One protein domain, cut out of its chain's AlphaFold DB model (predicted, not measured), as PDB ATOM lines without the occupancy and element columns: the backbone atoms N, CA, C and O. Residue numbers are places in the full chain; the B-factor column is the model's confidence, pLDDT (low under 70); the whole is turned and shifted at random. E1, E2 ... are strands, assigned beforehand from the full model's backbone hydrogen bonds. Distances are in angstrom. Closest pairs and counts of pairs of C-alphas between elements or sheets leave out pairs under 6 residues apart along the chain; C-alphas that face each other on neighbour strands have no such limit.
ATOM      1  N   GLY A 323     -36.420  31.171  30.624       84.19
ATOM      2  CA  GLY A 323     -35.979  32.466  30.104       84.19
ATOM      3  C   GLY A 323     -34.921  33.152  30.970       84.19
ATOM      4  O   GLY A 323     -34.903  34.378  31.013       84.19
ATOM      5  N   LEU A 324     -34.081  32.374  31.664       84.69
ATOM      6  CA  LEU A 324     -32.964  32.906  32.436       84.69
ATOM      7  C   LEU A 324     -32.030  33.686  31.506       84.69
ATOM      8  O   LEU A 324     -31.537  33.145  30.515       84.69
ATOM      9  N   LYS A 325     -31.797  34.954  31.828       84.44
ATOM     10  CA  LYS A 325     -30.949  35.871  31.069       84.44
ATOM     11  C   LYS A 325     -30.056  36.655  32.013       84.44
ATOM     12  O   LYS A 325     -30.474  37.049  33.099       84.44
ATOM     13  N   THR A 326     -28.834  36.909  31.571       80.69
ATOM     14  CA  THR A 326     -27.927  37.892  32.162       80.69
ATOM     15  C   THR A 326     -28.089  39.207  31.398       80.69
ATOM     16  O   THR A 326     -28.058  39.223  30.171       80.69
ATOM     17  N   GLU A 327     -28.305  40.318  32.103       81.31
ATOM     18  CA  GLU A 327     -28.467  41.642  31.479       81.31
ATOM     19  C   GLU A 327     -27.210  42.497  31.607       81.31
ATOM     20  O   GLU A 327     -26.781  43.148  30.660       81.31
ATOM     21  N   THR A 328     -26.616  42.529  32.796       78.12
ATOM     22  CA  THR A 328     -25.415  43.321  33.068       78.12
ATOM     23  C   THR A 328     -24.501  42.502  33.945       78.12
ATOM     24  O   THR A 328     -24.942  41.988  34.969       78.12
ATOM     25  N   VAL A 329     -23.241  42.388  33.546       75.31
ATOM     26  CA  VAL A 329     -22.197  41.738  34.331       75.31
ATOM     27  C   VAL A 329     -21.075  42.744  34.504       75.31
ATOM     28  O   VAL A 329     -20.597  43.341  33.542       75.31
ATOM     29  N   THR A 330     -20.696  42.959  35.751       73.69
ATOM     30  CA  THR A 330     -19.531  43.742  36.154       73.69
ATOM     31  C   THR A 330     -18.557  42.818  36.875       73.69
ATOM     32  O   THR A 330     -18.904  41.685  37.203       73.69
ATOM     33  N   ASN A 331     -17.369  43.324  37.202       70.25
ATOM     34  CA  ASN A 331     -16.375  42.560  37.959       70.25
ATOM     35  C   ASN A 331     -16.861  42.117  39.352       70.25
ATOM     36  O   ASN A 331     -16.237  41.249  39.948       70.25
ATOM     37  N   SER A 332     -17.930  42.715  39.893       72.19
ATOM     38  CA  SER A 332     -18.412  42.427  41.249       72.19
ATOM     39  C   SER A 332     -19.927  42.255  41.351       72.19
ATOM     40  O   SER A 332     -20.451  42.264  42.451       72.19
ATOM     41  N   SER A 333     -20.666  42.191  40.242       71.88
ATOM     42  CA  SER A 333     -22.121  42.003  40.287       71.88
ATOM     43  C   SER A 333     -22.684  41.551  38.948       71.88
ATOM     44  O   SER A 333     -22.168  41.928  37.894       71.88
ATOM     45  N   ALA A 334     -23.781  40.796  38.995       73.69
ATOM     46  CA  ALA A 334     -24.564  40.435  37.824       73.69
ATOM     47  C   ALA A 334     -26.048  40.732  38.058       73.69
ATOM     48  O   ALA A 334     -26.610  40.380  39.095       73.69
ATOM     49  N   LYS A 335     -26.694  41.343  37.063       77.75
ATOM     50  CA  LYS A 335     -28.149  41.437  36.980       77.75
ATOM     51  C   LYS A 335     -28.654  40.290  36.120       77.75
ATOM     52  O   LYS A 335     -28.291  40.188  34.946       77.75
ATOM     53  N   ILE A 336     -29.517  39.465  36.701       78.62
ATOM     54  CA  ILE A 336     -30.181  38.364  36.007       78.62
ATOM     55  C   ILE A 336     -31.700  38.520  36.059       78.62
ATOM     56  O   ILE A 336     -32.251  39.094  37.007       78.62
ATOM     57  N   THR A 337     -32.370  37.993  35.044       80.12
ATOM     58  CA  THR A 337     -33.831  37.941  34.938       80.12
ATOM     59  C   THR A 337     -34.285  36.551  34.523       80.12
ATOM     60  O   THR A 337     -33.544  35.817  33.874       80.12
ATOM     61  N   TRP A 338     -35.486  36.161  34.944       83.25
ATOM     62  CA  TRP A 338     -36.098  34.876  34.611       83.25
ATOM     63  C   TRP A 338     -37.622  34.990  34.645       83.25
ATOM     64  O   TRP A 338     -38.192  35.843  35.325       83.25
ATOM     65  N   ASN A 339     -38.293  34.078  33.953       82.88
ATOM     66  CA  ASN A 339     -39.724  33.863  34.080       82.88
ATOM     67  C   ASN A 339     -39.967  32.906  35.247       82.88
ATOM     68  O   ASN A 339     -39.500  31.762  35.233       82.88
ATOM     69  N   SER A 340     -40.690  33.372  36.263       78.75
ATOM     70  CA  SER A 340     -41.099  32.512  37.374       78.75
ATOM     71  C   SER A 340     -42.182  31.527  36.912       78.75
ATOM     72  O   SER A 340     -43.083  31.948  36.181       78.75
ATOM     73  N   PRO A 341     -42.138  30.252  37.334       79.38
ATOM     74  CA  PRO A 341     -43.250  29.332  37.139       79.38
ATOM     75  C   PRO A 341     -44.537  29.900  37.753       79.38
ATOM     76  O   PRO A 341     -44.523  30.473  38.845       79.38
ATOM     77  N   SER A 342     -45.653  29.742  37.047       78.81
ATOM     78  CA  SER A 342     -46.994  29.979  37.580       78.81
ATOM     79  C   SER A 342     -47.524  28.726  38.282       78.81
ATOM     80  O   SER A 342     -47.016  27.620  38.074       78.81
ATOM     81  N   GLU A 343     -48.564  28.906  39.101       81.06
ATOM     82  CA  GLU A 343     -49.322  27.802  39.710       81.06
ATOM     83  C   GLU A 343     -48.417  26.791  40.417       81.06
ATOM     84  O   GLU A 343     -48.311  25.617  40.041       81.06
ATOM     85  N   THR A 344     -47.676  27.294  41.399       80.56
ATOM     86  CA  THR A 344     -46.707  26.507  42.144       80.56
ATOM     87  C   THR A 344     -46.739  26.851  43.628       80.56
ATOM     88  O   THR A 344     -46.887  28.011  44.013       80.56
ATOM     89  N   ILE A 345     -46.596  25.825  44.468       78.50
ATOM     90  CA  ILE A 345     -46.379  25.965  45.915       78.50
ATOM     91  C   ILE A 345     -44.950  26.407  46.254       78.50
ATOM     92  O   ILE A 345     -44.680  26.805  47.386       78.50
ATOM     93  N   TYR A 346     -44.026  26.331  45.293       74.69
ATOM     94  CA  TYR A 346     -42.638  26.730  45.470       74.69
ATOM     95  C   TYR A 346     -42.523  28.237  45.290       74.69
ATOM     96  O   TYR A 346     -42.748  28.766  44.204       74.69
ATOM     97  N   THR A 347     -42.205  28.939  46.372       68.62
ATOM     98  CA  THR A 347     -42.351  30.398  46.417       68.62
ATOM     99  C   THR A 347     -41.030  31.167  46.429       68.62
ATOM    100  O   THR A 347     -41.056  32.377  46.208       68.62
ATOM    101  N   GLY A 348     -39.891  30.495  46.623       73.44
ATOM    102  CA  GLY A 348     -38.565  31.112  46.655       73.44
ATOM    103  C   GLY A 348     -37.609  30.571  45.591       73.44
ATOM    104  O   GLY A 348     -37.591  29.377  45.293       73.44
ATOM    105  N   PHE A 349     -36.792  31.462  45.031       75.38
ATOM    106  CA  PHE A 349     -35.716  31.139  44.093       75.38
ATOM    107  C   PHE A 349     -34.376  31.557  44.679       75.38
ATOM    108  O   PHE A 349     -34.254  32.656  45.216       75.38
ATOM    109  N   LYS A 350     -33.358  30.712  44.507       77.00
ATOM    110  CA  LYS A 350     -31.955  31.082  44.713       77.00
ATOM    111  C   LYS A 350     -31.254  31.078  43.368       77.00
ATOM    112  O   LYS A 350     -31.331  30.102  42.625       77.00
ATOM    113  N   ALA A 351     -30.580  32.176  43.061       77.06
ATOM    114  CA  ALA A 351     -29.719  32.251  41.898       77.06
ATOM    115  C   ALA A 351     -28.312  31.807  42.275       77.06
ATOM    116  O   ALA A 351     -27.787  32.233  43.303       77.06
ATOM    117  N   VAL A 352     -27.702  30.987  41.426       79.06
ATOM    118  CA  VAL A 352     -26.310  30.571  41.583       79.06
ATOM    119  C   VAL A 352     -25.560  30.969  40.324       79.06
ATOM    120  O   VAL A 352     -25.903  30.527  39.228       79.06
ATOM    121  N   LEU A 353     -24.556  31.825  40.483       76.25
ATOM    122  CA  LEU A 353     -23.586  32.121  39.439       76.25
ATOM    123  C   LEU A 353     -22.390  31.195  39.645       76.25
ATOM    124  O   LEU A 353     -21.857  31.148  40.749       76.25
ATOM    125  N   VAL A 354     -21.987  30.461  38.610       81.75
ATOM    126  CA  VAL A 354     -20.848  29.535  38.671       81.75
ATOM    127  C   VAL A 354     -19.766  30.017  37.718       81.75
ATOM    128  O   VAL A 354     -20.036  30.230  36.534       81.75
ATOM    129  N   ASP A 355     -18.549  30.167  38.227       76.38
ATOM    130  CA  ASP A 355     -17.363  30.358  37.401       76.38
ATOM    131  C   ASP A 355     -17.008  29.020  36.741       76.38
ATOM    132  O   ASP A 355     -16.692  28.037  37.406       76.38
ATOM    133  N   GLN A 356     -17.081  28.963  35.411       81.69
ATOM    134  CA  GLN A 356     -16.841  27.727  34.659       81.69
ATOM    135  C   GLN A 356     -15.372  27.286  34.658       81.69
ATOM    136  O   GLN A 356     -15.086  26.134  34.338       81.69
ATOM    137  N   SER A 357     -14.440  28.188  34.973       83.50
ATOM    138  CA  SER A 357     -13.007  27.900  35.004       83.50
ATOM    139  C   SER A 357     -12.555  27.348  36.356       83.50
ATOM    140  O   SER A 357     -11.685  26.478  36.394       83.50
ATOM    141  N   THR A 358     -13.166  27.807  37.452       85.81
ATOM    142  CA  THR A 358     -12.793  27.415  38.822       85.81
ATOM    143  C   THR A 358     -13.814  26.499  39.500       85.81
ATOM    144  O   THR A 358     -13.492  25.888  40.519       85.81
ATOM    145  N   ASN A 359     -15.030  26.374  38.953       82.69
ATOM    146  CA  ASN A 359     -16.214  25.798  39.609       82.69
ATOM    147  C   ASN A 359     -16.606  26.494  40.927       82.69
ATOM    148  O   ASN A 359     -17.406  25.954  41.697       82.69
ATOM    149  N   GLU A 360     -16.083  27.689  41.201       81.19
ATOM    150  CA  GLU A 360     -16.535  28.495  42.332       81.19
ATOM    151  C   GLU A 360     -17.949  29.021  42.076       81.19
ATOM    152  O   GLU A 360     -18.355  29.254  40.935       81.19
ATOM    153  N   SER A 361     -18.723  29.197  43.149       79.94
ATOM    154  CA  SER A 361     -20.114  29.634  43.044       79.94
ATOM    155  C   SER A 361     -20.414  30.812  43.954       79.94
ATOM    156  O   SER A 361     -19.953  30.873  45.093       79.94
ATOM    157  N   ILE A 362     -21.233  31.727  43.443       72.69
ATOM    158  CA  ILE A 362     -21.819  32.816  44.211       72.69
ATOM    159  C   ILE A 362     -23.323  32.576  44.294       72.69
ATOM    160  O   ILE A 362     -23.995  32.428  43.270       72.69
ATOM    161  N   ILE A 363     -23.842  32.512  45.516       76.69
ATOM    162  CA  ILE A 363     -25.232  32.150  45.801       76.69
ATOM    163  C   ILE A 363     -25.967  33.397  46.288       76.69
ATOM    164  O   ILE A 363     -25.597  33.982  47.303       76.69
ATOM    165  N   GLY A 364     -27.012  33.795  45.566       70.12
ATOM    166  CA  GLY A 364     -27.898  34.880  45.977       70.12
ATOM    167  C   GLY A 364     -28.839  34.472  47.115       70.12
ATOM    168  O   GLY A 364     -29.124  33.288  47.320       70.12
ATOM    169  N   GLU A 365     -29.365  35.469  47.827       71.50
ATOM    170  CA  GLU A 365     -30.444  35.261  48.796       71.50
ATOM    171  C   GLU A 365     -31.705  34.701  48.121       71.50
ATOM    172  O   GLU A 365     -31.970  34.937  46.937       71.50
ATOM    173  N   GLU A 366     -32.499  33.953  48.887       70.88
ATOM    174  CA  GLU A 366     -33.779  33.447  48.405       70.88
ATOM    175  C   GLU A 366     -34.761  34.600  48.183       70.88
ATOM    176  O   GLU A 366     -34.977  35.427  49.067       70.88
ATOM    177  N   THR A 367     -35.378  34.654  47.005       63.91
ATOM    178  CA  THR A 367     -36.293  35.737  46.635       63.91
ATOM    179  C   THR A 367     -37.568  35.213  45.987       63.91
ATOM    180  O   THR A 367     -37.553  34.227  45.254       63.91
ATOM    181  N   ASN A 368     -38.678  35.913  46.227       60.22
ATOM    182  CA  ASN A 368     -39.951  35.748  45.515       60.22
ATOM    183  C   ASN A 368     -40.180  36.837  44.449       60.22
ATOM    184  O   ASN A 368     -41.236  36.880  43.813       60.22
ATOM    185  N   LYS A 369     -39.224  37.762  44.273       56.91
ATOM    186  CA  LYS A 369     -39.361  38.891  43.349       56.91
ATOM    187  C   LYS A 369     -39.110  38.435  41.912       56.91
ATOM    188  O   LYS A 369     -38.081  37.844  41.608       56.91
ATOM    189  N   LYS A 370     -40.036  38.803  41.019       50.09
ATOM    190  CA  LYS A 370     -40.016  38.486  39.578       50.09
ATOM    191  C   LYS A 370     -38.876  39.147  38.788       50.09
ATOM    192  O   LYS A 370     -38.697  38.805  37.630       50.09
ATOM    193  N   ASN A 371     -38.137  40.097  39.369       41.31
ATOM    194  CA  ASN A 371     -37.072  40.837  38.694       41.31
ATOM    195  C   ASN A 371     -35.957  41.231  39.664       41.31
ATOM    196  O   ASN A 371     -36.235  41.751  40.744       41.31
ATOM    197  N   GLY A 372     -34.717  41.105  39.189       41.41
ATOM    198  CA  GLY A 372     -33.580  41.886  39.660       41.41
ATOM    199  C   GLY A 372     -32.996  41.420  40.985       41.41
ATOM    200  O   GLY A 372     -33.352  41.920  42.047       41.41
ATOM    201  N   LEU A 373     -31.986  40.559  40.904       43.22
ATOM    202  CA  LEU A 373     -30.900  40.641  41.871       43.22
ATOM    203  C   LEU A 373     -30.091  41.893  41.521       43.22
ATOM    204  O   LEU A 373     -29.516  41.995  40.439       43.22
ATOM    205  N   SER A 374     -30.125  42.882  42.409       38.59
ATOM    206  CA  SER A 374     -29.341  44.116  42.317       38.59
ATOM    207  C   SER A 374     -28.416  44.230  43.523       38.59
ATOM    208  O   SER A 374     -28.494  45.187  44.289       38.59
TER     209      SER A 374
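This is residues 323 to 374 of the 376 residues of an uncharacterized protein of Listeria grayi (UniProt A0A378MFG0). Two separate antiparallel hairpins, a long one of E1 and E2 and a short one of E3 and E4, form the two arms of a loose, open clip with a gap between them. The long link, residues 340 to 351, loops out at one end and leads from one arm to the other; at the opposite end residues 355 to 360 stick out from the short hairpin, and after E4 the printed part folds back toward E2. You have 52 residues here, with no named helix and four named strands, E1, E2, E3, E4 along the chain, in two sheets of two antiparallel strands. The class is all strand, though under half of the residues, 21 of 52, are in named strands. The whole is elongated, 36 by 20 by 18 A, and only just loose, close to compact, with a radius of gyration of the C-alphas of 12.0 A.

Begin with E1, residues 323 to 330, and its antiparallel neighbour E2, residues 333 to 339, a hairpin with 167 degrees between their directions. Look at C-alphas 324 and 338, which face each other at 4.3 A, and at N 327 and O 335, within hydrogen-bond range at 2.8 A. Next come E3, residues 352 to 354, and E4, residues 361 to 363, a second antiparallel hairpin at 166 degrees. Here C-alphas 354 and 361 face each other at 4.4 A, and N 362 and O 353 are within hydrogen-bond range at 2.8 A. Both E1 and E2 are apart from E3 and E4.

Find C-alpha 323 at (-35.979, 32.466, 30.104); from there E1 runs 20.8 A to C-alpha 330. E2 returns over 20.4 A to C-alpha 339 at (-39.724, 33.863, 34.080). E3 and E4 each measure 6.3 A, and E4 ends at C-alpha 363, (-25.232, 32.150, 45.801).

The C-alphas of Glu 343 and Ser 357 are the two farthest apart, 36.6 A. The printed part has no cut; the link E1 to E2 is tight, E3 to E4 short, E2 to E3 long. The mean pLDDT of the printed part is 73.5, and you find values under 70 at residue 347 and residues 367 to 374.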